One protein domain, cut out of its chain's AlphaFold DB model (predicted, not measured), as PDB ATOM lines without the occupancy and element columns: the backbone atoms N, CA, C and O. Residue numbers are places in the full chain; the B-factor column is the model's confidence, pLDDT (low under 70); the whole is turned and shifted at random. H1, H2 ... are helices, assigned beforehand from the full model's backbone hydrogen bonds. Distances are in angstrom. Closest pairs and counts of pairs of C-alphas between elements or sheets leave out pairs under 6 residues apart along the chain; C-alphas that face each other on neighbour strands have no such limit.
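What this domain is: This is residues 77 to 137 of the 137 residues of an uncharacterized protein of Psychrobacter sp. ANT_H59 (UniProt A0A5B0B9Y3). A long helix, H1, crosses the first arm of a helical hairpin, H3 and H4, nearly at right angles; short H2 sits by the start of H3. The 61 printed residues include four named helices, H1 to H4 in order, and no named strand: all helix. The whole is compact, with a radius of gyration of the C-alphas of 10.6 A and spans of 32 by 24 by 21 A.

Where its parts are: Find C-alpha 77 at (150.790, 155.092, 184.693); from there H1 runs 22.7 A to residue 92. H2 holds residues 103 to 106, H3 108 to 119 over 16.2 A. H4, from 124, ends 15.3 A on at C-alpha 134, (154.678, 175.519, 201.235).

How they stand to each other: H1, with residues 80 to 87 alone, touches H3, about perpendicular at 76 degrees; the closest C-alphas, Ser 84 and Val 115, are 6.1 A apart. H2 and H3 only just touch, only at the corner, with 3 pairs of C-alphas within 8 A, the closest Ile 104 and Leu 111 at 5.4 A. The hairpin H3 and H4 touches, closest at C-alphas 114 and 127, 6.3 A, opposite ways at a tilt of 35.0 degrees, only just steep. In H1, H3 and H4 every O i to N i+4 pair is within hydrogen-bond range; H2 is too short for one.

The domain as a whole: C-alphas 78 and 136, the farthest apart, are 32.7 A apart. The printed part has no cut and no long link; residue 137 alone is under pLDDT 70.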
ATOM      1  N   ALA A  77     151.967 154.593 183.981       93.12
ATOM      2  CA  ALA A  77     150.790 155.092 184.693       93.12
ATOM      3  C   ALA A  77     150.495 154.309 185.986       93.12
ATOM      4  O   ALA A  77     150.136 154.913 186.990       93.12
ATOM      5  N   MET A  78     150.675 152.981 185.983       94.56
ATOM      6  CA  MET A  78     150.478 152.168 187.189       94.56
ATOM      7  C   MET A  78     151.558 152.413 188.245       94.56
ATOM      8  O   MET A  78     151.243 152.407 189.430       94.56
ATOM      9  N   ALA A  79     152.808 152.650 187.836       93.38
ATOM     10  CA  ALA A  79     153.876 153.015 188.766       93.38
ATOM     11  C   ALA A  79     153.559 154.341 189.469       93.38
ATOM     12  O   ALA A  79     153.557 154.395 190.694       93.38
ATOM     13  N   ARG A  80     153.177 155.373 188.711       91.69
ATOM     14  CA  ARG A  80     152.783 156.672 189.278       91.69
ATOM     15  C   ARG A  80     151.578 156.583 190.202       91.69
ATOM     16  O   ARG A  80     151.585 157.173 191.279       91.69
ATOM     17  N   GLU A  81     150.556 155.825 189.805       94.12
ATOM     18  CA  GLU A  81     149.388 155.623 190.663       94.12
ATOM     19  C   GLU A  81     149.778 154.914 191.963       94.12
ATOM     20  O   GLU A  81     149.346 155.329 193.033       94.12
ATOM     21  N   TYR A  82     150.658 153.911 191.900       94.25
ATOM     22  CA  TYR A  82     151.170 153.246 193.095       94.25
ATOM     23  C   TYR A  82     151.893 154.221 194.039       94.25
ATOM     24  O   TYR A  82     151.641 154.202 195.242       94.25
ATOM     25  N   ILE A  83     152.736 155.115 193.515       94.00
ATOM     26  CA  ILE A  83     153.444 156.134 194.312       94.00
ATOM     27  C   ILE A  83     152.451 157.095 194.980       94.00
ATOM     28  O   ILE A  83     152.538 157.355 196.179       94.00
ATOM     29  N   SER A  84     151.456 157.565 194.225       95.00
ATOM     30  CA  SER A  84     150.360 158.388 194.752       95.00
ATOM     31  C   SER A  84     149.581 157.666 195.858       95.00
ATOM     32  O   SER A  84     149.260 158.260 196.889       95.00
ATOM     33  N   MET A  85     149.313 156.367 195.691       94.50
ATOM     34  CA  MET A  85     148.676 155.541 196.719       94.50
ATOM     35  C   MET A  85     149.534 155.408 197.980       94.50
ATOM     36  O   MET A  85     148.984 155.533 199.069       94.50
ATOM     37  N   GLN A  86     150.853 155.227 197.865       93.50
ATOM     38  CA  GLN A  86     151.749 155.181 199.030       93.50
ATOM     39  C   GLN A  86     151.711 156.492 199.832       93.50
ATOM     40  O   GLN A  86     151.622 156.459 201.054       93.50
ATOM     41  N   ILE A  87     151.691 157.648 199.163       94.56
ATOM     42  CA  ILE A  87     151.557 158.950 199.841       94.56
ATOM     43  C   ILE A  87     150.216 159.047 200.581       94.56
ATOM     44  O   ILE A  87     150.178 159.470 201.735       94.56
ATOM     45  N   LYS A  88     149.114 158.619 199.947       95.88
ATOM     46  CA  LYS A  88     147.790 158.564 200.593       95.88
ATOM     47  C   LYS A  88     147.806 157.649 201.821       95.88
ATOM     48  O   LYS A  88     147.288 158.034 202.863       95.88
ATOM     49  N   GLU A  89     148.409 156.466 201.714       95.00
ATOM     50  CA  GLU A  89     148.566 155.531 202.834       95.00
ATOM     51  C   GLU A  89     149.359 156.163 203.985       95.00
ATOM     52  O   GLU A  89     148.901 156.110 205.126       95.00
ATOM     53  N   SER A  90     150.480 156.834 203.699       94.69
ATOM     54  CA  SER A  90     151.256 157.571 204.704       94.69
ATOM     55  C   SER A  90     150.431 158.666 205.387       94.69
ATOM     56  O   SER A  90     150.489 158.806 206.605       94.69
ATOM     57  N   ILE A  91     149.603 159.407 204.648       96.69
ATOM     58  CA  ILE A  91     148.739 160.454 205.216       96.69
ATOM     59  C   ILE A  91     147.679 159.880 206.170       96.69
ATOM     60  O   ILE A  91     147.362 160.503 207.186       96.69
ATOM     61  N   TYR A  92     147.125 158.704 205.867       96.50
ATOM     62  CA  TYR A  92     146.126 158.055 206.722       96.50
ATOM     63  C   TYR A  92     146.730 157.199 207.846       96.50
ATOM     64  O   TYR A  92     146.033 156.877 208.813       96.50
ATOM     65  N   SER A  93     148.007 156.832 207.746       95.06
ATOM     66  CA  SER A  93     148.730 156.085 208.777       95.06
ATOM     67  C   SER A  93     148.948 156.928 210.033       95.06
ATOM     68  O   SER A  93     149.154 158.134 209.949       95.06
ATOM     69  N   GLN A  94     148.938 156.299 211.211       93.25
ATOM     70  CA  GLN A  94     149.332 156.950 212.471       93.25
ATOM     71  C   GLN A  94     150.856 156.957 212.680       93.25
ATOM     72  O   GLN A  94     151.355 157.727 213.494       93.25
ATOM     73  N   ASP A  95     151.589 156.136 211.923       92.62
ATOM     74  CA  ASP A  95     153.026 155.911 212.111       92.62
ATOM     75  C   ASP A  95     153.902 156.701 211.119       92.62
ATOM     76  O   ASP A  95     155.125 156.579 211.134       92.62
ATOM     77  N   SER A  96     153.299 157.505 210.236       94.50
ATOM     78  CA  SER A  96     154.031 158.350 209.284       94.50
ATOM     79  C   SER A  96     154.074 159.804 209.748       94.50
ATOM     80  O   SER A  96     153.107 160.345 210.279       94.50
ATOM     81  N   VAL A  97     155.171 160.491 209.442       95.50
ATOM     82  CA  VAL A  97     155.302 161.948 209.607       95.50
ATOM     83  C   VAL A  97     154.353 162.747 208.704       95.50
ATOM     84  O   VAL A  97     154.117 163.933 208.947       95.50
ATOM     85  N   LEU A  98     153.777 162.108 207.680       96.00
ATOM     86  CA  LEU A  98     152.731 162.682 206.835       96.00
ATOM     87  C   LEU A  98     151.323 162.527 207.428       96.00
ATOM     88  O   LEU A  98     150.375 163.065 206.851       96.00
ATOM     89  N   SER A  99     151.179 161.848 208.572       97.00
ATOM     90  CA  SER A  99     149.887 161.595 209.209       97.00
ATOM     91  C   SER A  99     149.052 162.869 209.351       97.00
ATOM     92  O   SER A  99     149.520 163.900 209.845       97.00
ATOM     93  N   GLY A 100     147.802 162.804 208.892       95.38
ATOM     94  CA  GLY A 100     146.822 163.879 209.034       95.38
ATOM     95  C   GLY A 100     147.018 165.087 208.111       95.38
ATOM     96  O   GLY A 100     146.214 166.015 208.184       95.38
ATOM     97  N   LYS A 101     148.014 165.092 207.214       95.75
ATOM     98  CA  LYS A 101     148.226 166.151 206.203       95.75
ATOM     99  C   LYS A 101     147.252 166.028 205.020       95.75
ATOM    100  O   LYS A 101     147.651 165.853 203.870       95.75
ATOM    101  N   ILE A 102     145.953 166.037 205.320       94.81
ATOM    102  CA  ILE A 102     144.867 165.796 204.354       94.81
ATOM    103  C   ILE A 102     144.822 166.872 203.261       94.81
ATOM    104  O   ILE A 102     144.448 166.580 202.129       94.81
ATOM    105  N   ASP A 103     145.278 168.085 203.557       94.12
ATOM    106  CA  ASP A 103     145.328 169.206 202.620       94.12
ATOM    107  C   ASP A 103     146.247 168.959 201.409       94.12
ATOM    108  O   ASP A 103     146.029 169.538 200.343       94.12
ATOM    109  N   ILE A 104     147.200 168.024 201.516       94.81
ATOM    110  CA  ILE A 104     147.965 167.515 200.367       94.81
ATOM    111  C   ILE A 104     147.033 166.895 199.319       94.81
ATOM    112  O   ILE A 104     147.245 167.085 198.124       94.81
ATOM    113  N   LEU A 105     146.012 166.149 199.749       93.81
ATOM    114  CA  LEU A 105     145.108 165.420 198.857       93.81
ATOM    115  C   LEU A 105     144.114 166.349 198.159       93.81
ATOM    116  O   LEU A 105     143.769 166.118 196.999       93.81
ATOM    117  N   ASP A 106     143.692 167.406 198.849       92.81
ATOM    118  CA  ASP A 106     142.739 168.388 198.329       92.81
ATOM    119  C   ASP A 106     143.398 169.378 197.350       92.81
ATOM    120  O   ASP A 106     142.722 170.004 196.530       92.81
ATOM    121  N   ASN A 107     144.729 169.496 197.384       93.25
ATOM    122  CA  ASN A 107     145.502 170.343 196.485       93.25
ATOM    123  C   ASN A 107     146.251 169.512 195.432       93.25
ATOM    124  O   ASN A 107     147.374 169.053 195.640       93.25
ATOM    125  N   GLY A 108     145.659 169.398 194.239       91.38
ATOM    126  CA  GLY A 108     146.233 168.618 193.140       91.38
ATOM    127  C   GLY A 108     147.660 169.022 192.742       91.38
ATOM    128  O   GLY A 108     148.461 168.151 192.420       91.38
ATOM    129  N   GLN A 109     148.023 170.309 192.798       94.06
ATOM    130  CA  GLN A 109     149.380 170.757 192.454       94.06
ATOM    131  C   GLN A 109     150.402 170.376 193.534       94.06
ATOM    132  O   GLN A 109     151.526 169.975 193.218       94.06
ATOM    133  N   LEU A 110     150.008 170.474 194.803       95.19
ATOM    134  CA  LEU A 110     150.824 170.049 195.936       95.19
ATOM    135  C   LEU A 110     151.030 168.532 195.925       95.19
ATOM    136  O   LEU A 110     152.167 168.086 196.046       95.19
ATOM    137  N   LEU A 111     149.970 167.750 195.682       95.38
ATOM    138  CA  LEU A 111     150.074 166.301 195.524       95.38
ATOM    139  C   LEU A 111     151.054 165.929 194.412       95.38
ATOM    140  O   LEU A 111     151.922 165.095 194.635       95.38
ATOM    141  N   GLN A 112     150.957 166.561 193.237       94.56
ATOM    142  CA  GLN A 112     151.897 166.294 192.142       94.56
ATOM    143  C   GLN A 112     153.340 166.642 192.527       94.56
ATOM    144  O   GLN A 112     154.243 165.873 192.228       94.56
ATOM    145  N   SER A 113     153.555 167.746 193.247       96.12
ATOM    146  CA  SER A 113     154.895 168.127 193.713       96.12
ATOM    147  C   SER A 113     155.471 167.097 194.694       96.12
ATOM    148  O   SER A 113     156.635 166.728 194.594       96.12
ATOM    149  N   ILE A 114     154.647 166.590 195.616       96.31
ATOM    150  CA  ILE A 114     155.048 165.564 196.588       96.31
ATOM    151  C   ILE A 114     155.276 164.206 195.910       96.31
ATOM    152  O   ILE A 114     156.232 163.517 196.256       96.31
ATOM    153  N   VAL A 115     154.454 163.838 194.921       94.88
ATOM    154  CA  VAL A 115     154.673 162.647 194.082       94.88
ATOM    155  C   VAL A 115     156.022 162.740 193.379       94.88
ATOM    156  O   VAL A 115     156.799 161.798 193.489       94.88
ATOM    157  N   SER A 116     156.346 163.871 192.748       94.12
ATOM    158  CA  SER A 116     157.638 164.052 192.074       94.12
ATOM    159  C   SER A 116     158.827 163.960 193.033       94.12
ATOM    160  O   SER A 116     159.811 163.296 192.732       94.12
ATOM    161  N   LEU A 117     158.728 164.526 194.239       94.62
ATOM    162  CA  LEU A 117     159.780 164.357 195.247       94.62
ATOM    163  C   LEU A 117     159.919 162.887 195.697       94.62
ATOM    164  O   LEU A 117     161.030 162.391 195.883       94.62
ATOM    165  N   LYS A 118     158.811 162.149 195.838       93.44
ATOM    166  CA  LYS A 118     158.864 160.709 196.148       93.44
ATOM    167  C   LYS A 118     159.488 159.907 195.001       93.44
ATOM    168  O   LYS A 118     160.271 158.997 195.261       93.44
ATOM    169  N   GLU A 119     159.170 160.257 193.753       90.12
ATOM    170  CA  GLU A 119     159.768 159.703 192.528       90.12
ATOM    171  C   GLU A 119     161.292 159.935 192.487       90.12
ATOM    172  O   GLU A 119     162.039 159.039 192.097       90.12
ATOM    173  N   GLU A 120     161.766 161.086 192.972       89.69
ATOM    174  CA  GLU A 120     163.194 161.417 193.125       89.69
ATOM    175  C   GLU A 120     163.883 160.670 194.288       89.69
ATOM    176  O   GLU A 120     165.111 160.688 194.404       89.69
ATOM    177  N   GLY A 121     163.118 159.951 195.116       88.81
ATOM    178  CA  GLY A 121     163.622 159.120 196.210       88.81
ATOM    179  C   GLY A 121     163.747 159.823 197.555       88.81
ATOM    180  O   GLY A 121     164.426 159.305 198.443       88.81
ATOM    181  N   PHE A 122     163.084 160.967 197.732       92.00
ATOM    182  CA  PHE A 122     162.975 161.608 199.037       92.00
ATOM    183  C   PHE A 122     162.057 160.814 199.979       92.00
ATOM    184  O   PHE A 122     161.023 160.269 199.579       92.00
ATOM    185  N   ASP A 123     162.451 160.728 201.249       91.94
ATOM    186  CA  ASP A 123     161.672 160.059 202.289       91.94
ATOM    187  C   ASP A 123     160.540 160.944 202.829       91.94
ATOM    188  O   ASP A 123     160.432 162.132 202.523       91.94
ATOM    189  N   ASP A 124     159.668 160.348 203.641       93.50
ATOM    190  CA  ASP A 124     158.483 161.026 204.165       93.50
ATOM    191  C   ASP A 124     158.838 162.245 205.047       93.50
ATOM    192  O   ASP A 124     158.028 163.170 205.138       93.50
ATOM    193  N   GLU A 125     160.034 162.300 205.655       95.12
ATOM    194  CA  GLU A 125     160.485 163.453 206.453       95.12
ATOM    195  C   GLU A 125     160.746 164.667 205.564       95.12
ATOM    196  O   GLU A 125     160.239 165.759 205.839       95.12
ATOM    197  N   VAL A 126     161.462 164.470 204.456       95.94
ATOM    198  CA  VAL A 126     161.699 165.534 203.473       95.94
ATOM    199  C   VAL A 126     160.384 165.996 202.841       95.94
ATOM    200  O   VAL A 126     160.171 167.199 202.666       95.94
ATOM    201  N   LEU A 127     159.461 165.074 202.555       96.38
ATOM    202  CA  LEU A 127     158.132 165.429 202.045       96.38
ATOM    203  C   LEU A 127     157.329 166.261 203.055       96.38
ATOM    204  O   LEU A 127     156.665 167.232 202.676       96.38
ATOM    205  N   ALA A 128     157.394 165.910 204.342       96.50
ATOM    206  CA  ALA A 128     156.717 166.637 205.407       96.50
ATOM    207  C   ALA A 128     157.288 168.053 205.598       96.50
ATOM    208  O   ALA A 128     156.510 168.991 205.813       96.50
ATOM    209  N   ASP A 129     158.610 168.213 205.500       97.50
ATOM    210  CA  ASP A 129     159.269 169.521 205.559       97.50
ATOM    211  C   ASP A 129     158.902 170.389 204.351       97.50
ATOM    212  O   ASP A 129     158.468 171.530 204.521       97.50
ATOM    213  N   PHE A 130     158.954 169.836 203.136       96.69
ATOM    214  CA  PHE A 130     158.517 170.536 201.926       96.69
ATOM    215  C   PHE A 130     157.077 171.048 202.060       96.69
ATOM    216  O   PHE A 130     156.804 172.230 201.840       96.69
ATOM    217  N   HIS A 131     156.160 170.183 202.496       96.31
ATOM    218  CA  HIS A 131     154.778 170.558 202.778       96.31
ATOM    219  C   HIS A 131     154.686 171.728 203.774       96.31
ATOM    220  O   HIS A 131     153.965 172.700 203.542       96.31
ATOM    221  N   TYR A 132     155.439 171.667 204.876       95.31
ATOM    222  CA  TYR A 132     155.461 172.720 205.892       95.31
ATOM    223  C   TYR A 132     155.994 174.058 205.359       95.31
ATOM    224  O   TYR A 132     155.491 175.118 205.731       95.31
ATOM    225  N   GLN A 133     156.990 174.038 204.475       94.44
ATOM    226  CA  GLN A 133     157.497 175.255 203.838       94.44
ATOM    227  C   GLN A 133     156.471 175.880 202.886       94.44
ATOM    228  O   GLN A 133     156.386 177.106 202.791       94.44
ATOM    229  N   MET A 134     155.685 175.056 202.190       93.06
ATOM    230  CA  MET A 134     154.678 175.519 201.235       93.06
ATOM    231  C   MET A 134     153.434 176.102 201.912       93.06
ATOM    232  O   MET A 134     152.853 177.035 201.368       93.06
ATOM    233  N   SER A 135     153.059 175.629 203.105       87.25
ATOM    234  CA  SER A 135     151.902 176.155 203.853       87.25
ATOM    235  C   SER A 135     152.143 177.511 204.529       87.25
ATOM    236  O   SER A 135     151.200 178.149 204.991       87.25
ATOM    237  N   LYS A 136     153.400 177.968 204.596       84.50
ATOM    238  CA  LYS A 136     153.782 179.283 205.142       84.50
ATOM    239  C   LYS A 136     153.737 180.428 204.130       84.50
ATOM    240  O   LYS A 136     154.029 181.562 204.510       84.50
ATOM    241  N   ARG A 137     153.486 180.124 202.859       65.81
ATOM    242  CA  ARG A 137     153.423 181.102 201.770       65.81
ATOM    243  C   ARG A 137     152.002 181.617 201.608       65.81
ATOM    244  O   ARG A 137     151.878 182.832 201.350       65.81
TER     245      ARG A 137